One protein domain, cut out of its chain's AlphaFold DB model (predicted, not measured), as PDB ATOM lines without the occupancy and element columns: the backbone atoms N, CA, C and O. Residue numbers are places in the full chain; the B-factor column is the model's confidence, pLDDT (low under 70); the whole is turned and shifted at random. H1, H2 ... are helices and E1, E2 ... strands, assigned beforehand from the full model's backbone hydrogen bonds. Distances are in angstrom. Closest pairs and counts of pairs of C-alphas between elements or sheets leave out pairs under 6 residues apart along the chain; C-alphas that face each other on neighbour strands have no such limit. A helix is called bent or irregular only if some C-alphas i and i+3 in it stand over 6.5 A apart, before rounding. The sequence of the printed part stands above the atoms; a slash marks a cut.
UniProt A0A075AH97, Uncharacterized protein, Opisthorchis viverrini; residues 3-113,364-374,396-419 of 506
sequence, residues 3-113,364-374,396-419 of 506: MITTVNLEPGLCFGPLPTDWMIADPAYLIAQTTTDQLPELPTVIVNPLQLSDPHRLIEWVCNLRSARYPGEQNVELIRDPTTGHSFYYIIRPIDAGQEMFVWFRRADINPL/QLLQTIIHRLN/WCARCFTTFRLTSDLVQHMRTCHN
ATOM      1  N   MET A   3     268.297 241.424 159.232       89.75
ATOM      2  CA  MET A   3     268.549 240.599 160.422       89.75
ATOM      3  C   MET A   3     268.950 239.174 160.028       89.75
ATOM      4  O   MET A   3     268.135 238.449 159.467       89.75
ATOM      5  N   ILE A   4     270.178 238.765 160.346       92.19
ATOM      6  CA  ILE A   4     270.692 237.402 160.143       92.19
ATOM      7  C   ILE A   4     270.698 236.639 161.469       92.19
ATOM      8  O   ILE A   4     271.139 237.172 162.491       92.19
ATOM      9  N   THR A   5     270.251 235.382 161.443       93.62
ATOM     10  CA  THR A   5     270.308 234.486 162.607       93.62
ATOM     11  C   THR A   5     271.680 233.813 162.746       93.62
ATOM     12  O   THR A   5     272.271 233.379 161.761       93.62
ATOM     13  N   THR A   6     272.195 233.681 163.971       94.88
ATOM     14  CA  THR A   6     273.396 232.881 164.296       94.88
ATOM     15  C   THR A   6     273.079 231.423 164.637       94.88
ATOM     16  O   THR A   6     273.981 230.671 164.994       94.88
ATOM     17  N   VAL A   7     271.803 231.034 164.616       95.62
ATOM     18  CA  VAL A   7     271.317 229.698 164.987       95.62
ATOM     19  C   VAL A   7     270.263 229.225 163.995       95.62
ATOM     20  O   VAL A   7     269.534 230.043 163.434       95.62
ATOM     21  N   ASN A   8     270.148 227.912 163.819       96.94
ATOM     22  CA  ASN A   8     269.059 227.339 163.037       96.94
ATOM     23  C   ASN A   8     267.720 227.579 163.757       96.94
ATOM     24  O   ASN A   8     267.628 227.418 164.979       96.94
ATOM     25  N   LEU A   9     266.693 227.972 163.006       96.25
ATOM     26  CA  LEU A   9     265.329 228.170 163.492       96.25
ATOM     27  C   LEU A   9     264.380 227.201 162.789       96.25
ATOM     28  O   LEU A   9     264.274 227.216 161.564       96.25
ATOM     29  N   GLU A  10     263.655 226.409 163.574       96.25
ATOM     30  CA  GLU A  10     262.663 225.460 163.070       96.25
ATOM     31  C   GLU A  10     261.314 226.130 162.737       96.25
ATOM     32  O   GLU A  10     260.910 227.092 163.409       96.25
ATOM     33  N   PRO A  11     260.558 225.607 161.751       97.19
ATOM     34  CA  PRO A  11     259.165 225.981 161.533       97.19
ATOM     35  C   PRO A  11     258.315 225.795 162.797       97.19
ATOM     36  O   PRO A  11     258.435 224.800 163.506       97.19
ATOM     37  N   GLY A  12     257.403 226.732 163.049       93.75
ATOM     38  CA  GLY A  12     256.519 226.708 164.215       93.75
ATOM     39  C   GLY A  12     257.039 227.471 165.436       93.75
ATOM     40  O   GLY A  12     256.274 227.666 166.379       93.75
ATOM     41  N   LEU A  13     258.290 227.949 165.428       94.12
ATOM     42  CA  LEU A  13     258.796 228.828 166.485       94.12
ATOM     43  C   LEU A  13     258.022 230.159 166.525       94.12
ATOM     44  O   LEU A  13     257.817 230.817 165.502       94.12
ATOM     45  N   CYS A  14     257.629 230.561 167.736       92.31
ATOM     46  CA  CYS A  14     256.876 231.779 168.031       92.31
ATOM     47  C   CYS A  14     257.720 232.735 168.882       92.31
ATOM     48  O   CYS A  14     258.200 232.340 169.944       92.31
ATOM     49  N   PHE A  15     257.816 234.005 168.488       91.38
ATOM     50  CA  PHE A  15     258.441 235.061 169.290       91.38
ATOM     51  C   PHE A  15     257.413 236.143 169.634       91.38
ATOM     52  O   PHE A  15     256.846 236.785 168.748       91.38
ATOM     53  N   GLY A  16     257.149 236.334 170.927       87.75
ATOM     54  CA  GLY A  16     256.171 237.295 171.433       87.75
ATOM     55  C   GLY A  16     255.630 236.924 172.822       87.75
ATOM     56  O   GLY A  16     256.114 235.968 173.429       87.75
ATOM     57  N   PRO A  17     254.615 237.649 173.324       88.38
ATOM     58  CA  PRO A  17     253.900 238.724 172.635       88.38
ATOM     59  C   PRO A  17     254.769 239.972 172.420       88.38
ATOM     60  O   PRO A  17     255.575 240.335 173.274       88.38
ATOM     61  N   LEU A  18     254.594 240.649 171.283       85.88
ATOM     62  CA  LEU A  18     255.163 241.980 171.060       85.88
ATOM     63  C   LEU A  18     254.443 242.991 171.977       85.88
ATOM     64  O   LEU A  18     253.212 243.058 171.926       85.88
ATOM     65  N   PRO A  19     255.157 243.820 172.766       80.62
ATOM     66  CA  PRO A  19     254.542 244.856 173.600       80.62
ATOM     67  C   PRO A  19     254.139 246.074 172.750       80.62
ATOM     68  O   PRO A  19     254.781 247.128 172.765       80.62
ATOM     69  N   THR A  20     253.054 245.924 171.988       75.06
ATOM     70  CA  THR A  20     252.530 246.938 171.056       75.06
ATOM     71  C   THR A  20     252.237 248.282 171.720       75.06
ATOM     72  O   THR A  20     252.410 249.323 171.092       75.06
ATOM     73  N   ASP A  21     251.871 248.279 173.002       72.56
ATOM     74  CA  ASP A  21     251.537 249.480 173.780       72.56
ATOM     75  C   ASP A  21     252.730 250.429 173.982       72.56
ATOM     76  O   ASP A  21     252.555 251.607 174.300       72.56
ATOM     77  N   TRP A  22     253.962 249.942 173.789       70.50
ATOM     78  CA  TRP A  22     255.185 250.749 173.876       70.50
ATOM     79  C   TRP A  22     255.613 251.334 172.518       70.50
ATOM     80  O   TRP A  22     256.607 252.063 172.438       70.50
ATOM     81  N   MET A  23     254.865 251.049 171.446       72.50
ATOM     82  CA  MET A  23     255.203 251.426 170.074       72.50
ATOM     83  C   MET A  23     254.444 252.675 169.597       72.50
ATOM     84  O   MET A  23     253.274 252.892 169.892       72.50
ATOM     85  N   ILE A  24     255.120 253.524 168.813       65.88
ATOM     86  CA  ILE A  24     254.565 254.799 168.298       65.88
ATOM     87  C   ILE A  24     253.607 254.573 167.105       65.88
ATOM     88  O   ILE A  24     252.798 255.440 166.752       65.88
ATOM     89  N   ALA A  25     253.703 253.406 166.478       69.06
ATOM     90  CA  ALA A  25     252.785 252.878 165.482       69.06
ATOM     91  C   ALA A  25     252.776 251.347 165.599       69.06
ATOM     92  O   ALA A  25     253.745 250.756 166.066       69.06
ATOM     93  N   ASP A  26     251.687 250.727 165.164       78.69
ATOM     94  CA  ASP A  26     251.520 249.275 165.147       78.69
ATOM     95  C   ASP A  26     252.581 248.556 164.270       78.69
ATOM     96  O   ASP A  26     252.895 249.057 163.181       78.69
ATOM     97  N   PRO A  27     253.099 247.378 164.691       82.06
ATOM     98  CA  PRO A  27     253.983 246.540 163.881       82.06
ATOM     99  C   PRO A  27     253.504 246.297 162.450       82.06
ATOM    100  O   PRO A  27     254.321 246.354 161.528       82.06
ATOM    101  N   ALA A  28     252.210 246.035 162.236       81.31
ATOM    102  CA  ALA A  28     251.722 245.688 160.906       81.31
ATOM    103  C   ALA A  28     251.721 246.905 159.967       81.31
ATOM    104  O   ALA A  28     252.181 246.815 158.826       81.31
ATOM    105  N   TYR A  29     251.313 248.075 160.463       78.75
ATOM    106  CA  TYR A  29     251.487 249.336 159.741       78.75
ATOM    107  C   TYR A  29     252.965 249.620 159.419       78.75
ATOM    108  O   TYR A  29     253.274 249.985 158.285       78.75
ATOM    109  N   LEU A  30     253.883 249.432 160.376       82.31
ATOM    110  CA  LEU A  30     255.318 249.668 160.160       82.31
ATOM    111  C   LEU A  30     255.899 248.750 159.076       82.31
ATOM    112  O   LEU A  30     256.529 249.255 158.148       82.31
ATOM    113  N   ILE A  31     255.604 247.448 159.133       87.12
ATOM    114  CA  ILE A  31     256.023 246.460 158.125       87.12
ATOM    115  C   ILE A  31     255.502 246.841 156.730       87.12
ATOM    116  O   ILE A  31     256.260 246.846 155.757       87.12
ATOM    117  N   ALA A  32     254.238 247.255 156.598       85.25
ATOM    118  CA  ALA A  32     253.723 247.732 155.312       85.25
ATOM    119  C   ALA A  32     254.437 249.001 154.807       85.25
ATOM    120  O   ALA A  32     254.675 249.139 153.602       85.25
ATOM    121  N   GLN A  33     254.817 249.923 155.697       82.25
ATOM    122  CA  GLN A  33     255.540 251.131 155.297       82.25
ATOM    123  C   GLN A  33     257.008 250.864 154.920       82.25
ATOM    124  O   GLN A  33     257.487 251.469 153.958       82.25
ATOM    125  N   THR A  34     257.702 249.919 155.562       84.50
ATOM    126  CA  THR A  34     259.090 249.546 155.208       84.50
ATOM    127  C   THR A  34     259.212 248.783 153.886       84.50
ATOM    128  O   THR A  34     260.304 248.705 153.333       84.50
ATOM    129  N   THR A  35     258.116 248.238 153.350       89.81
ATOM    130  CA  THR A  35     258.149 247.331 152.186       89.81
ATOM    131  C   THR A  35     258.448 248.046 150.866       89.81
ATOM    132  O   THR A  35     257.850 249.081 150.553       89.81
ATOM    133  N   THR A  36     259.374 247.477 150.091       89.00
ATOM    134  CA  THR A  36     259.996 248.052 148.886       89.00
ATOM    135  C   THR A  36     260.492 246.927 147.969       89.00
ATOM    136  O   THR A  36     260.938 245.900 148.469       89.00
ATOM    137  N   ASP A  37     260.442 247.107 146.643       87.69
ATOM    138  CA  ASP A  37     261.043 246.164 145.678       87.69
ATOM    139  C   ASP A  37     262.562 246.060 145.840       87.69
ATOM    140  O   ASP A  37     263.156 244.983 145.745       87.69
ATOM    141  N   GLN A  38     263.189 247.218 146.050       84.50
ATOM    142  CA  GLN A  38     264.627 247.345 146.195       84.50
ATOM    143  C   GLN A  38     264.961 247.200 147.671       84.50
ATOM    144  O   GLN A  38     264.615 248.071 148.474       84.50
ATOM    145  N   LEU A  39     265.612 246.091 148.022       75.31
ATOM    146  CA  LEU A  39     266.132 245.875 149.366       75.31
ATOM    147  C   LEU A  39     267.257 246.888 149.606       75.31
ATOM    148  O   LEU A  39     268.240 246.876 148.866       75.31
ATOM    149  N   PRO A  40     267.142 247.782 150.601       66.81
ATOM    150  CA  PRO A  40     268.147 248.812 150.798       66.81
ATOM    151  C   PRO A  40     269.422 248.205 151.392       66.81
ATOM    152  O   PRO A  40     269.344 247.364 152.295       66.81
ATOM    153  N   GLU A  41     270.578 248.718 150.960       67.81
ATOM    154  CA  GLU A  41     271.942 248.429 151.456       67.81
ATOM    155  C   GLU A  41     272.188 248.943 152.896       67.81
ATOM    156  O   GLU A  41     273.277 249.371 153.271       67.81
ATOM    157  N   LEU A  42     271.144 248.948 153.727       65.75
ATOM    158  CA  LEU A  42     271.245 249.232 155.151       65.75
ATOM    159  C   LEU A  42     271.926 248.055 155.862       65.75
ATOM    160  O   LEU A  42     271.650 246.910 155.498       65.75
ATOM    161  N   PRO A  43     272.738 248.312 156.903       67.00
ATOM    162  CA  PRO A  43     273.444 247.256 157.613       67.00
ATOM    163  C   PRO A  43     272.505 246.167 158.152       67.00
ATOM    164  O   PRO A  43     271.359 246.417 158.547       67.00
ATOM    165  N   THR A  44     273.032 244.948 158.168       81.56
ATOM    166  CA  THR A  44     272.361 243.748 158.664       81.56
ATOM    167  C   THR A  44     272.894 243.422 160.051       81.56
ATOM    168  O   THR A  44     274.105 243.301 160.231       81.56
ATOM    169  N   VAL A  45     272.009 243.296 161.041       85.25
ATOM    170  CA  VAL A  45     272.400 242.853 162.385       85.25
ATOM    171  C   VAL A  45     272.489 241.330 162.415       85.25
ATOM    172  O   VAL A  45     271.576 240.645 161.967       85.25
ATOM    173  N   ILE A  46     273.592 240.802 162.939       87.81
ATOM    174  CA  ILE A  46     273.785 239.367 163.171       87.81
ATOM    175  C   ILE A  46     273.431 239.101 164.636       87.81
ATOM    176  O   ILE A  46     273.993 239.735 165.531       87.81
ATOM    177  N   VAL A  47     272.455 238.226 164.884       87.88
ATOM    178  CA  VAL A  47     271.837 238.040 166.208       87.88
ATOM    179  C   VAL A  47     271.491 236.579 166.479       87.88
ATOM    180  O   VAL A  47     271.267 235.817 165.549       87.88
ATOM    181  N   ASN A  48     271.361 236.200 167.752       89.62
ATOM    182  CA  ASN A  48     270.731 234.941 168.151       89.62
ATOM    183  C   ASN A  48     269.257 235.208 168.529       89.62
ATOM    184  O   ASN A  48     269.013 235.731 169.620       89.62
ATOM    185  N   PRO A  49     268.262 234.867 167.686       86.94
ATOM    186  CA  PRO A  49     266.858 235.206 167.939       86.94
ATOM    187  C   PRO A  49     266.290 234.534 169.195       86.94
ATOM    188  O   PRO A  49     265.443 235.112 169.873       86.94
ATOM    189  N   LEU A  50     266.812 233.360 169.572       86.56
ATOM    190  CA  LEU A  50     266.423 232.656 170.799       86.56
ATOM    191  C   LEU A  50     266.868 233.421 172.060       86.56
ATOM    192  O   LEU A  50     266.143 233.439 173.053       86.56
ATOM    193  N   GLN A  51     268.017 234.106 172.001       81.69
ATOM    194  CA  GLN A  51     268.549 234.945 173.088       81.69
ATOM    195  C   GLN A  51     268.044 236.400 173.049       81.69
ATOM    196  O   GLN A  51     268.145 237.099 174.053       81.69
ATOM    197  N   LEU A  52     267.501 236.869 171.917       72.12
ATOM    198  CA  LEU A  52     266.893 238.204 171.767       72.12
ATOM    199  C   LEU A  52     265.359 238.195 171.896       72.12
ATOM    200  O   LEU A  52     264.691 239.123 171.439       72.12
ATOM    201  N   SER A  53     264.811 237.139 172.495       65.88
ATOM    202  CA  SER A  53     263.375 236.885 172.634       65.88
ATOM    203  C   SER A  53     262.706 237.647 173.791       65.88
ATOM    204  O   SER A  53     261.504 237.489 174.008       65.88
ATOM    205  N   ASP A  54     263.444 238.486 174.529       72.88
ATOM    206  CA  ASP A  54     262.865 239.298 175.599       72.88
ATOM    207  C   ASP A  54     261.897 240.371 175.046       72.88
ATOM    208  O   ASP A  54     262.161 240.961 173.991       72.88
ATOM    209  N   PRO A  55     260.779 240.677 175.738       64.38
ATOM    210  CA  PRO A  55     259.756 241.570 175.194       64.38
ATOM    211  C   PRO A  55     260.257 242.974 174.834       64.38
ATOM    212  O   PRO A  55     259.744 243.575 173.892       64.38
ATOM    213  N   HIS A  56     261.262 243.504 175.543       65.69
ATOM    214  CA  HIS A  56     261.796 244.832 175.246       65.69
ATOM    215  C   HIS A  56     262.529 244.831 173.898       65.69
ATOM    216  O   HIS A  56     262.295 245.721 173.073       65.69
ATOM    217  N   ARG A  57     263.369 243.821 173.640       73.19
ATOM    218  CA  ARG A  57     264.158 243.727 172.403       73.19
ATOM    219  C   ARG A  57     263.354 243.235 171.201       73.19
ATOM    220  O   ARG A  57     263.709 243.603 170.084       73.19
ATOM    221  N   LEU A  58     262.231 242.538 171.390       76.81
ATOM    222  CA  LEU A  58     261.313 242.197 170.287       76.81
ATOM    223  C   LEU A  58     260.762 243.428 169.536       76.81
ATOM    224  O   LEU A  58     260.473 243.328 168.345       76.81
ATOM    225  N   ILE A  59     260.681 244.610 170.167       70.56
ATOM    226  CA  ILE A  59     260.337 245.863 169.459       70.56
ATOM    227  C   ILE A  59     261.393 246.202 168.395       70.56
ATOM    228  O   ILE A  59     261.068 246.695 167.317       70.56
ATOM    229  N   GLU A  60     262.667 245.928 168.677       72.88
ATOM    230  CA  GLU A  60     263.790 246.244 167.788       72.88
ATOM    231  C   GLU A  60     263.730 245.415 166.500       72.88
ATOM    232  O   GLU A  60     264.160 245.878 165.443       72.88
ATOM    233  N   TRP A  61     263.150 244.213 166.564       81.50
ATOM    234  CA  TRP A  61     262.964 243.342 165.407       81.50
ATOM    235  C   TRP A  61     262.024 243.985 164.376       81.50
ATOM    236  O   TRP A  61     262.276 243.853 163.186       81.50
ATOM    237  N   VAL A  62     261.024 244.773 164.792       72.44
ATOM    238  CA  VAL A  62     260.086 245.470 163.881       72.44
ATOM    239  C   VAL A  62     260.811 246.409 162.908       72.44
ATOM    240  O   VAL A  62     260.337 246.637 161.798       72.44
ATOM    241  N   CYS A  63     261.962 246.949 163.314       72.38
ATOM    242  CA  CYS A  63     262.745 247.904 162.525       72.38
ATOM    243  C   CYS A  63     264.063 247.315 161.984       72.38
ATOM    244  O   CYS A  63     264.701 247.929 161.122       72.38
ATOM    245  N   ASN A  64     264.456 246.132 162.470       81.25
ATOM    246  CA  ASN A  64     265.642 245.397 162.028       81.25
ATOM    247  C   ASN A  64     265.333 244.272 161.027       81.25
ATOM    248  O   ASN A  64     266.153 244.027 160.144       81.25
ATOM    249  N   LEU A  65     264.165 243.630 161.123       87.94
ATOM    250  CA  LEU A  65     263.677 242.676 160.127       87.94
ATOM    251  C   LEU A  65     263.425 243.384 158.794       87.94
ATOM    252  O   LEU A  65     262.882 244.491 158.733       87.94
ATOM    253  N   ARG A  66     263.796 242.709 157.711       89.19
ATOM    254  CA  ARG A  66     263.559 243.162 156.344       89.19
ATOM    255  C   ARG A  66     262.188 242.656 155.893       89.19
ATOM    256  O   ARG A  66     261.859 241.494 156.117       89.19
ATOM    257  N   SER A  67     261.373 243.507 155.268       91.88
ATOM    258  CA  SER A  67     260.114 243.035 154.677       91.88
ATOM    259  C   SER A  67     260.410 242.086 153.516       91.88
ATOM    260  O   SER A  67     261.217 242.425 152.649       91.88
ATOM    261  N   ALA A  68     259.739 240.935 153.464       93.62
ATOM    262  CA  ALA A  68     259.756 240.088 152.276       93.62
ATOM    263  C   ALA A  68     259.096 240.820 151.095       93.62
ATOM    264  O   ALA A  68     258.176 241.625 151.273       93.62
ATOM    265  N   ARG A  69     259.529 240.504 149.875       93.50
ATOM    266  CA  ARG A  69     258.998 241.086 148.636       93.50
ATOM    267  C   ARG A  69     258.007 240.167 147.922       93.50
ATOM    268  O   ARG A  69     257.112 240.645 147.227       93.50
ATOM    269  N   TYR A  70     258.156 238.854 148.079       91.69
ATOM    270  CA  TYR A  70     257.340 237.844 147.402       91.69
ATOM    271  C   TYR A  70     257.236 236.549 148.229       91.69
ATOM    272  O   TYR A  70     258.066 236.331 149.119       91.69
ATOM    273  N   PRO A  71     256.265 235.655 147.932       91.25
ATOM    274  CA  PRO A  71     256.068 234.408 148.675       91.25
ATOM    275  C   PRO A  71     257.265 233.448 148.679       91.25
ATOM    276  O   PRO A  71     257.285 232.522 149.482       91.25
ATOM    277  N   GLY A  72     258.263 233.633 147.808       90.31
ATOM    278  CA  GLY A  72     259.451 232.780 147.765       90.31
ATOM    279  C   GLY A  72     260.409 233.009 148.935       90.31
ATOM    280  O   GLY A  72     260.846 232.030 149.530       90.31
ATOM    281  N   GLU A  73     260.682 234.263 149.314       92.69
ATOM    282  CA  GLU A  73     261.709 234.601 150.322       92.69
ATOM    283  C   GLU A  73     261.179 234.759 151.762       92.69
ATOM    284  O   GLU A  73     261.962 234.742 152.706       92.69
ATOM    285  N   GLN A  74     259.861 234.883 151.967       95.06
ATOM    286  CA  GLN A  74     259.276 235.069 153.303       95.06
ATOM    287  C   GLN A  74     259.492 233.848 154.218       95.06
ATOM    288  O   GLN A  74     258.872 232.802 154.018       95.06
ATOM    289  N   ASN A  75     260.277 233.988 155.284       95.94
ATOM    290  CA  ASN A  75     260.452 232.943 156.302       95.94
ATOM    291  C   ASN A  75     259.823 233.295 157.668       95.94
ATOM    292  O   ASN A  75     259.639 232.397 158.492       95.94
ATOM    293  N   VAL A  76     259.369 234.543 157.864       95.50
ATOM    294  CA  VAL A  76     258.624 234.989 159.057       95.50
ATOM    295  C   VAL A  76     257.235 235.541 158.690       95.50
ATOM    296  O   VAL A  76     257.086 236.366 157.784       95.50
ATOM    297  N   GLU A  77     256.199 235.136 159.424       94.75
ATOM    298  CA  GLU A  77     254.899 235.820 159.472       94.75
ATOM    299  C   GLU A  77     254.823 236.753 160.692       94.75
ATOM    300  O   GLU A  77     255.148 236.340 161.805       94.75
ATOM    301  N   LEU A  78     254.321 237.981 160.521       91.94
ATOM    302  CA  LEU A  78     253.642 238.687 161.611       91.94
ATOM    303  C   LEU A  78     252.215 238.137 161.709       91.94
ATOM    304  O   LEU A  78     251.475 238.151 160.720       91.94
ATOM    305  N   ILE A  79     251.838 237.688 162.905       88.81
ATOM    306  CA  ILE A  79     250.523 237.115 163.210       88.81
ATOM    307  C   ILE A  79     249.920 237.822 164.424       88.81
ATOM    308  O   ILE A  79     250.657 238.329 165.272       88.81
ATOM    309  N   ARG A  80     248.589 237.831 164.549       86.00
ATOM    310  CA  ARG A  80     247.890 238.376 165.723       86.00
ATOM    311  C   ARG A  80     246.857 237.382 166.247       86.00
ATOM    312  O   ARG A  80     246.041 236.881 165.476       86.00
ATOM    313  N   ASP A  81     246.896 237.086 167.543       83.81
ATOM    314  CA  ASP A  81     245.938 236.174 168.180       83.81
ATOM    315  C   ASP A  81     244.557 236.852 168.315       83.81
ATOM    316  O   ASP A  81     244.473 237.929 168.911       83.81
ATOM    317  N   PRO A  82     243.461 236.253 167.804       75.19
ATOM    318  CA  PRO A  82     242.111 236.807 167.942       75.19
ATOM    319  C   PRO A  82     241.568 236.777 169.374       75.19
ATOM    320  O   PRO A  82     240.562 237.429 169.644       75.19
ATOM    321  N   THR A  83     242.200 236.026 170.277       80.12
ATOM    322  CA  THR A  83     241.746 235.837 171.662       80.12
ATOM    323  C   THR A  83     242.306 236.909 172.593       80.12
ATOM    324  O   THR A  83     241.554 237.535 173.335       80.12
ATOM    325  N   THR A  84     243.622 237.134 172.553       84.50
ATOM    326  CA  THR A  84     244.319 238.132 173.387       84.50
ATOM    327  C   THR A  84     244.557 239.464 172.681       84.50
ATOM    328  O   THR A  84     244.807 240.466 173.344       84.50
ATOM    329  N   GLY A  85     244.508 239.506 171.346       79.62
ATOM    330  CA  GLY A  85     244.882 240.690 170.573       79.62
ATOM    331  C   GLY A  85     246.389 240.976 170.549       79.62
ATOM    332  O   GLY A  85     246.788 242.026 170.038       79.62
ATOM    333  N   HIS A  86     247.232 240.081 171.068       85.25
ATOM    334  CA  HIS A  86     248.684 240.221 170.992       85.25
ATOM    335  C   HIS A  86     249.229 239.794 169.625       85.25
ATOM    336  O   HIS A  86     248.728 238.851 169.004       85.25
ATOM    337  N   SER A  87     250.288 240.470 169.184       87.06
ATOM    338  CA  SER A  87     251.017 240.141 167.955       87.06
ATOM    339  C   SER A  87     252.269 239.313 168.256       87.06
ATOM    340  O   SER A  87     252.894 239.488 169.303       87.06
ATOM    341  N   PHE A  88     252.643 238.430 167.333       90.31
ATOM    342  CA  PHE A  88     253.792 237.525 167.431       90.31
ATOM    343  C   PHE A  88     254.506 237.435 166.075       90.31
ATOM    344  O   PHE A  88     253.866 237.568 165.027       90.31
ATOM    345  N   TYR A  89     255.807 237.148 166.090       93.06
ATOM    346  CA  TYR A  89     256.504 236.613 164.921       93.06
ATOM    347  C   TYR A  89     256.407 235.090 164.912       93.06
ATOM    348  O   TYR A  89     256.577 234.453 165.952       93.06
ATOM    349  N   TYR A  90     256.152 234.515 163.742       94.50
ATOM    350  CA  TYR A  90     255.967 233.081 163.548       94.50
ATOM    351  C   TYR A  90     256.858 232.582 162.409       94.50
ATOM    352  O   TYR A  90     256.770 233.081 161.285       94.50
ATOM    353  N   ILE A  91     257.730 231.618 162.695       96.62
ATOM    354  CA  ILE A  91     258.649 231.039 161.708       96.62
ATOM    355  C   ILE A  91     257.883 230.028 160.845       96.62
ATOM    356  O   ILE A  91     257.393 229.019 161.351       96.62
ATOM    357  N   ILE A  92     257.761 230.293 159.540       96.31
ATOM    358  CA  ILE A  92     256.987 229.442 158.607       96.31
ATOM    359  C   ILE A  92     257.834 228.449 157.808       96.31
ATOM    360  O   ILE A  92     257.287 227.543 157.183       96.31
ATOM    361  N   ARG A  93     259.156 228.617 157.808       95.25
ATOM    362  CA  ARG A  93     260.137 227.792 157.087       95.25
ATOM    363  C   ARG A  93     261.423 227.688 157.906       95.25
ATOM    364  O   ARG A  93     261.658 228.596 158.700       95.25
ATOM    365  N   PRO A  94     262.239 226.633 157.725       96.94
ATOM    366  CA  PRO A  94     263.540 226.570 158.375       96.94
ATOM    367  C   PRO A  94     264.393 227.773 157.957       96.94
ATOM    368  O   PRO A  94     264.295 228.239 156.818       96.94
ATOM    369  N   ILE A  95     265.193 228.284 158.891       97.06
ATOM    370  CA  ILE A  95     266.154 229.368 158.653       97.06
ATOM    371  C   ILE A  95     267.492 228.918 159.229       97.06
ATOM    372  O   ILE A  95     267.617 228.799 160.448       97.06
ATOM    373  N   ASP A  96     268.477 228.646 158.380       96.69
ATOM    374  CA  ASP A  96     269.799 228.191 158.823       96.69
ATOM    375  C   ASP A  96     270.636 229.345 159.396       96.69
ATOM    376  O   ASP A  96     270.474 230.512 159.020       96.69
ATOM    377  N   ALA A  97     271.592 229.022 160.272       95.88
ATOM    378  CA  ALA A  97     272.582 229.984 160.744       95.88
ATOM    379  C   ALA A  97     273.313 230.659 159.560       95.88
ATOM    380  O   ALA A  97     273.867 229.995 158.685       95.88
ATOM    381  N   GLY A  98     273.316 231.993 159.542       94.25
ATOM    382  CA  GLY A  98     273.836 232.819 158.449       94.25
ATOM    383  C   GLY A  98     272.777 233.336 157.465       94.25
ATOM    384  O   GLY A  98     273.079 234.255 156.704       94.25
ATOM    385  N   GLN A  99     271.542 232.824 157.489       94.06
ATOM    386  CA  GLN A  99     270.449 233.314 156.635       94.06
ATOM    387  C   GLN A  99     269.727 234.532 157.235       94.06
ATOM    388  O   GLN A  99     269.689 234.734 158.451       94.06
ATOM    389  N   GLU A 100     269.137 235.354 156.360       93.19
ATOM    390  CA  GLU A 100     268.368 236.546 156.730       93.19
ATOM    391  C   GLU A 100     266.882 236.232 156.987       93.19
ATOM    392  O   GLU A 100     266.263 235.400 156.319       93.19
ATOM    393  N   MET A 101     266.301 236.928 157.964       93.44
ATOM    394  CA  MET A 101     264.902 236.833 158.362       93.44
ATOM    395  C   MET A 101     264.053 237.880 157.618       93.44
ATOM    396  O   MET A 101     264.147 239.085 157.872       93.44
ATOM    397  N   PHE A 102     263.197 237.400 156.717       94.31
ATOM    398  CA  PHE A 102     262.276 238.180 155.893       94.31
ATOM    399  C   PHE A 102     260.846 238.063 156.424       94.31
ATOM    400  O   PHE A 102     260.218 237.000 156.335       94.31
ATOM    401  N   VAL A 103     260.313 239.169 156.946       94.31
ATOM    402  CA  VAL A 103     258.969 239.220 157.531       94.31
ATOM    403  C   VAL A 103     257.924 239.712 156.540       94.31
ATOM    404  O   VAL A 103     258.129 240.689 155.823       94.31
ATOM    405  N   TRP A 104     256.760 239.074 156.533       93.69
ATOM    406  CA  TRP A 104     255.556 239.658 155.949       93.69
ATOM    407  C   TRP A 104     254.313 239.236 156.726       93.69
ATOM    408  O   TRP A 104     254.404 238.558 157.747       93.69
ATOM    409  N   PHE A 105     253.142 239.675 156.292       91.50
ATOM    410  CA  PHE A 105     251.885 239.253 156.895       91.50
ATOM    411  C   PHE A 105     251.579 237.795 156.575       91.50
ATOM    412  O   PHE A 105     251.951 237.280 155.515       91.50
ATOM    413  N   ARG A 106     250.803 237.157 157.449       89.00
ATOM    414  CA  ARG A 106     250.154 235.894 157.117       89.00
ATOM    415  C   ARG A 106     249.238 236.049 155.906       89.00
ATOM    416  O   ARG A 106     248.395 236.947 155.844       89.00
ATOM    417  N   ARG A 107     249.358 235.132 154.944       86.00
ATOM    418  CA  ARG A 107     248.601 235.204 153.681       86.00
ATOM    419  C   ARG A 107     247.083 235.191 153.895       86.00
ATOM    420  O   ARG A 107     246.366 235.964 153.263       86.00
ATOM    421  N   ALA A 108     246.608 234.332 154.797       82.62
ATOM    422  CA  ALA A 108     245.192 234.232 155.152       82.62
ATOM    423  C   ALA A 108     244.639 235.528 155.775       82.62
ATOM    424  O   ALA A 108     243.448 235.804 155.637       82.62
ATOM    425  N   ASP A 109     245.500 236.329 156.406       81.88
ATOM    426  CA  ASP A 109     245.133 237.609 157.004       81.88
ATOM    427  C   ASP A 109     244.955 238.662 155.902       81.88
ATOM    428  O   ASP A 109     243.972 239.389 155.905       81.88
ATOM    429  N   ILE A 110     245.843 238.715 154.902       82.75
ATOM    430  CA  ILE A 110     245.801 239.753 153.852       82.75
ATOM    431  C   ILE A 110     244.899 239.415 152.655       82.75
ATOM    432  O   ILE A 110     244.421 240.346 152.005       82.75
ATOM    433  N   ASN A 111     244.595 238.138 152.383       83.12
ATOM    434  CA  ASN A 111     243.686 237.709 151.299       83.12
ATOM    435  C   ASN A 111     242.412 238.591 151.143       83.12
ATOM    436  O   ASN A 111     242.177 239.063 150.030       83.12
ATOM    437  N   PRO A 112     241.646 238.924 152.210       78.12
ATOM    438  CA  PRO A 112     240.442 239.768 152.129       78.12
ATOM    439  C   PRO A 112     240.646 241.177 151.571       78.12
ATOM    440  O   PRO A 112     239.722 241.784 151.030       78.12
ATOM    441  N   LEU A 113     241.848 241.726 151.751       76.94
ATOM    442  CA  LEU A 113     242.230 243.026 151.209       76.94
ATOM    443  C   LEU A 113     242.826 242.849 149.807       76.94
ATOM    444  O   LEU A 113     242.513 243.623 148.903       76.94
ATOM    445  N   GLN A 364     242.424 245.614 163.294       65.50
ATOM    446  CA  GLN A 364     243.258 246.632 163.939       65.50
ATOM    447  C   GLN A 364     244.119 247.411 162.927       65.50
ATOM    448  O   GLN A 364     244.362 248.604 163.124       65.50
ATOM    449  N   LEU A 365     244.527 246.800 161.815       65.75
ATOM    450  CA  LEU A 365     245.251 247.446 160.717       65.75
ATOM    451  C   LEU A 365     244.361 248.455 159.971       65.75
ATOM    452  O   LEU A 365     244.773 249.600 159.762       65.75
ATOM    453  N   LEU A 366     243.111 248.085 159.664       64.56
ATOM    454  CA  LEU A 366     242.086 248.987 159.126       64.56
ATOM    455  C   LEU A 366     241.813 250.135 160.114       64.56
ATOM    456  O   LEU A 366     241.878 251.302 159.722       64.56
ATOM    457  N   GLN A 367     241.602 249.833 161.403       65.75
ATOM    458  CA  GLN A 367     241.418 250.838 162.463       65.75
ATOM    459  C   GLN A 367     242.615 251.800 162.566       65.75
ATOM    460  O   GLN A 367     242.419 253.011 162.652       65.75
ATOM    461  N   THR A 368     243.850 251.293 162.502       63.81
ATOM    462  CA  THR A 368     245.088 252.095 162.592       63.81
ATOM    463  C   THR A 368     245.208 253.062 161.415       63.81
ATOM    464  O   THR A 368     245.495 254.248 161.605       63.81
ATOM    465  N   ILE A 369     244.935 252.580 160.199       62.22
ATOM    466  CA  ILE A 369     244.932 253.389 158.974       62.22
ATOM    467  C   ILE A 369     243.824 254.451 159.038       62.22
ATOM    468  O   ILE A 369     244.090 255.634 158.818       62.22
ATOM    469  N   ILE A 370     242.598 254.066 159.402       61.50
ATOM    470  CA  ILE A 370     241.458 254.988 159.528       61.50
ATOM    471  C   ILE A 370     241.728 256.054 160.600       61.50
ATOM    472  O   ILE A 370     241.479 257.235 160.349       61.50
ATOM    473  N   HIS A 371     242.291 255.676 161.750       61.56
ATOM    474  CA  HIS A 371     242.659 256.606 162.815       61.56
ATOM    475  C   HIS A 371     243.724 257.607 162.349       61.56
ATOM    476  O   HIS A 371     243.515 258.811 162.492       61.56
ATOM    477  N   ARG A 372     244.818 257.149 161.718       55.81
ATOM    478  CA  ARG A 372     245.858 258.034 161.153       55.81
ATOM    479  C   ARG A 372     245.303 259.026 160.132       55.81
ATOM    480  O   ARG A 372     245.713 260.178 160.133       55.81
ATOM    481  N   LEU A 373     244.351 258.608 159.304       52.41
ATOM    482  CA  LEU A 373     243.716 259.463 158.294       52.41
ATOM    483  C   LEU A 373     242.655 260.418 158.858       52.41
ATOM    484  O   LEU A 373     242.246 261.346 158.168       52.41
ATOM    485  N   ASN A 374     242.187 260.175 160.082       52.91
ATOM    486  CA  ASN A 374     241.298 261.076 160.812       52.91
ATOM    487  C   ASN A 374     242.074 261.998 161.779       52.91
ATOM    488  O   ASN A 374     241.464 262.876 162.387       52.91
ATOM    489  N   TRP A 396     262.714 257.449 165.324       61.38
ATOM    490  CA  TRP A 396     262.723 256.780 164.022       61.38
ATOM    491  C   TRP A 396     262.518 257.794 162.896       61.38
ATOM    492  O   TRP A 396     261.859 258.819 163.079       61.38
ATOM    493  N   CYS A 397     263.113 257.543 161.730       69.44
ATOM    494  CA  CYS A 397     262.992 258.465 160.607       69.44
ATOM    495  C   CYS A 397     261.701 258.226 159.818       69.44
ATOM    496  O   CYS A 397     261.550 257.181 159.193       69.44
ATOM    497  N   ALA A 398     260.829 259.234 159.732       60.62
ATOM    498  CA  ALA A 398     259.565 259.171 158.987       60.62
ATOM    499  C   ALA A 398     259.694 258.911 157.465       60.62
ATOM    500  O   ALA A 398     258.682 258.722 156.796       60.62
ATOM    501  N   ARG A 399     260.916 258.928 156.911       57.81
ATOM    502  CA  ARG A 399     261.211 258.734 155.480       57.81
ATOM    503  C   ARG A 399     262.074 257.496 155.203       57.81
ATOM    504  O   ARG A 399     261.813 256.801 154.230       57.81
ATOM    505  N   CYS A 400     263.045 257.184 156.065       60.59
ATOM    506  CA  CYS A 400     263.888 255.982 155.953       60.59
ATOM    507  C   CYS A 400     263.453 254.804 156.850       60.59
ATOM    508  O   CYS A 400     264.089 253.754 156.807       60.59
ATOM    509  N   PHE A 401     262.447 254.987 157.715       50.00
ATOM    510  CA  PHE A 401     261.923 254.016 158.700       50.00
ATOM    511  C   PHE A 401     262.972 253.369 159.628       50.00
ATOM    512  O   PHE A 401     262.685 252.434 160.367       50.00
ATOM    513  N   THR A 402     264.190 253.910 159.637       55.53
ATOM    514  CA  THR A 402     265.310 253.453 160.460       55.53
ATOM    515  C   THR A 402     265.156 253.990 161.881       55.53
ATOM    516  O   THR A 402     264.833 255.169 162.065       55.53
ATOM    517  N   THR A 403     265.375 253.132 162.877       52.66
ATOM    518  CA  THR A 403     265.382 253.473 164.308       52.66
ATOM    519  C   THR A 403     266.757 253.899 164.799       52.66
ATOM    520  O   THR A 403     267.778 253.371 164.366       52.66
ATOM    521  N   PHE A 404     266.764 254.799 165.776       60.00
ATOM    522  CA  PHE A 404     267.955 255.366 166.391       60.00
ATOM    523  C   PHE A 404     267.824 255.312 167.913       60.00
ATOM    524  O   PHE A 404     266.752 255.579 168.462       60.00
ATOM    525  N   ARG A 405     268.913 254.980 168.614       58.94
ATOM    526  CA  ARG A 405     268.917 254.984 170.087       58.94
ATOM    527  C   ARG A 405     268.837 256.413 170.617       58.94
ATOM    528  O   ARG A 405     268.037 256.689 171.506       58.94
ATOM    529  N   LEU A 406     269.601 257.329 170.023       70.56
ATOM    530  CA  LEU A 406     269.649 258.729 170.428       70.56
ATOM    531  C   LEU A 406     268.901 259.641 169.444       70.56
ATOM    532  O   LEU A 406     268.833 259.395 168.237       70.56
ATOM    533  N   THR A 407     268.387 260.756 169.966       70.56
ATOM    534  CA  THR A 407     267.831 261.863 169.167       70.56
ATOM    535  C   THR A 407     268.885 262.481 168.246       70.56
ATOM    536  O   THR A 407     268.559 262.877 167.126       70.56
ATOM    537  N   SER A 408     270.149 262.531 168.689       76.44
ATOM    538  CA  SER A 408     271.300 262.995 167.905       76.44
ATOM    539  C   SER A 408     271.436 262.244 166.589       76.44
ATOM    540  O   SER A 408     271.608 262.871 165.547       76.44
ATOM    541  N   ASP A 409     271.312 260.921 166.632       77.06
ATOM    542  CA  ASP A 409     271.657 260.052 165.510       77.06
ATOM    543  C   ASP A 409     270.560 260.119 164.442       77.06
ATOM    544  O   ASP A 409     270.862 260.227 163.255       77.06
ATOM    545  N   LEU A 410     269.289 260.187 164.868       80.69
ATOM    546  CA  LEU A 410     268.152 260.486 163.993       80.69
ATOM    547  C   LEU A 410     268.318 261.853 163.313       80.69
ATOM    548  O   LEU A 410     268.174 261.965 162.094       80.69
ATOM    549  N   VAL A 411     268.628 262.900 164.086       80.75
ATOM    550  CA  VAL A 411     268.802 264.260 163.552       80.75
ATOM    551  C   VAL A 411     270.006 264.332 162.611       80.75
ATOM    552  O   VAL A 411     269.928 264.997 161.575       80.75
ATOM    553  N   GLN A 412     271.098 263.627 162.914       80.81
ATOM    554  CA  GLN A 412     272.262 263.531 162.040       80.81
ATOM    555  C   GLN A 412     271.912 262.788 160.746       80.81
ATOM    556  O   GLN A 412     272.135 263.344 159.677       80.81
ATOM    557  N   HIS A 413     271.274 261.618 160.823       82.50
ATOM    558  CA  HIS A 413     270.788 260.862 159.664       82.50
ATOM    559  C   HIS A 413     269.865 261.699 158.760       82.50
ATOM    560  O   HIS A 413     270.075 261.755 157.548       82.50
ATOM    561  N   MET A 414     268.899 262.430 159.328       85.69
ATOM    562  CA  MET A 414     268.042 263.338 158.550       85.69
ATOM    563  C   MET A 414     268.857 264.447 157.855       85.69
ATOM    564  O   MET A 414     268.579 264.783 156.702       85.69
ATOM    565  N   ARG A 415     269.893 264.977 158.519       82.19
ATOM    566  CA  ARG A 415     270.803 266.006 157.979       82.19
ATOM    567  C   ARG A 415     271.851 265.475 156.992       82.19
ATOM    568  O   ARG A 415     272.376 266.279 156.226       82.19
ATOM    569  N   THR A 416     272.174 264.180 156.988       78.81
ATOM    570  CA  THR A 416     273.210 263.595 156.110       78.81
ATOM    571  C   THR A 416     272.650 262.781 154.952       78.81
ATOM    572  O   THR A 416     273.245 262.801 153.879       78.81
ATOM    573  N   CYS A 417     271.534 262.075 155.140       73.69
ATOM    574  CA  CYS A 417     270.891 261.272 154.100       73.69
ATOM    575  C   CYS A 417     269.907 262.140 153.302       73.69
ATOM    576  O   CYS A 417     270.161 262.468 152.145       73.69
ATOM    577  N   HIS A 418     268.832 262.616 153.937       77.19
ATOM    578  CA  HIS A 418     267.746 263.303 153.223       77.19
ATOM    579  C   HIS A 418     268.097 264.711 152.730       77.19
ATOM    580  O   HIS A 418     267.553 265.154 151.721       77.19
ATOM    581  N   ASN A 419     269.040 265.391 153.385       62.53
ATOM    582  CA  ASN A 419     269.561 266.674 152.908       62.53
ATOM    583  C   ASN A 419     270.396 266.502 151.621       62.53
ATOM    584  O   ASN A 419     270.245 267.273 150.679       62.53
TER     585      ASN A 419
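AT A GLANCE: This is residues 3 to 113, 364 to 374 and 396 to 419 of the 506 residues of an uncharacterized protein of Opisthorchis viverrini (UniProt A0A075AH97). A small, strongly twisted wall of four strands, E2, E5, E4 and E6, has two helices, H1 and H2, over one face, and a short pair of strands, E1 and E3, near the last residue of H2. H3 follows the edge strand E6 and only grazes the sheet, H4 touches H1 and is not on the sheet, and H5 lies at a distance, apart from the other named elements. You will find 146 printed residues in three stretches, with five named helices and six named strands in the order E1 E2 H1 E3 H2 E4 E5 E6 H3 H4 H5, a mixed class of helices and strands. The larger sheet runs E2, E5, E4, E6 and is mixed; the pair E1 and E3 is parallel. The whole is compact, with a radius of gyration of the C-alphas of 15.4 A and spans of 43 by 39 by 30 A.

IN THESE COORDINATES: Begin in the larger sheet with E2, residues 14 to 18, and find C-alpha 14 at (256.876, 231.779, 168.031). E5 is residues 87 to 91, 13.4 A long, E4 is residues 76 to 80, 13.1 A long, and E6 is residues 102 to 105. Over them look for H1, residues 27 to 34, 10.5 A long, and H2, residues 55 to 64, 14.9 A long. E1, residues 3 to 5, begins at C-alpha 3 at (268.549, 240.599, 160.422), and E3 is residues 44 to 47. H3, residues 107 to 113, is irregular: C-alphas 109 and 112 are 7.1 A apart. H4 is residues 364 to 374, 14.9 A long, and H5, residues 407 to 419, 17.0 A long, ends at C-alpha 419 at (269.561, 266.674, 152.908).

HOW THE PARTS SIT: Start at the edge strand E2, antiparallel to E5, where N 15 and O 89 are 2.9 A apart, within hydrogen-bond range. E5 and E4 form an antiparallel hairpin, with N 77 and O 90 at 2.8 A. E4 and the other edge strand, E6, are parallel, with N 78 and O 104 at 2.8 A. H1 and H2 lie on the same face, making two layers, helices on one face of a sheet. H1, at a height of 9.0 A over the sheet, is over E6 and runs slantwise to it, at 49 degrees on the local plane. H2, at a height of 9.2 A, is over E2, and only just over E5 and E4 with 3 C-alphas each; it runs across E2, at 74 degrees on the local plane. H1 and H2 touch, closest at the C-alphas of Pro 27 and Val 62, 6.2 A, with a shallow tilt of 21 degrees, the same way. H1 and H4 touch, closest at the C-alphas of Tyr 29 and Leu 365, 6.6 A, with a steep tilt of 65 degrees. E1 and E3 are parallel, with N 4 and O 45 at 2.8 A; the closest C-alphas of E1 and H2, those of Met 3 and Asn 64, are 5.8 A apart. H3 grazes the sheet with residues 107 to 110. In H1 and H4 every O i to N i+4 pair is within hydrogen-bond range; H5 has 7 of 9, H2 has 1 of 6 beside 5 of 7 O i to N i+3 pairs, and H3 has 1 of 3 beside 2 of 4.

THE WHOLE: The two C-alphas farthest apart, those of Thr 83 and Asn 419, are 45.6 A apart. Look for two cuts: C-alphas 113 and 364 are 13.3 A apart, and C-alphas 374 and 396 are 22.1 A apart. Of the links printed whole, H2 to E4 is long, and in it residues 66 to 67 pair, parallel, with residues 102 to 103 of E6. The mean pLDDT of the printed part is 80.8; 31 residues are under 70, among them residues 364 to 374 and 396 to 405.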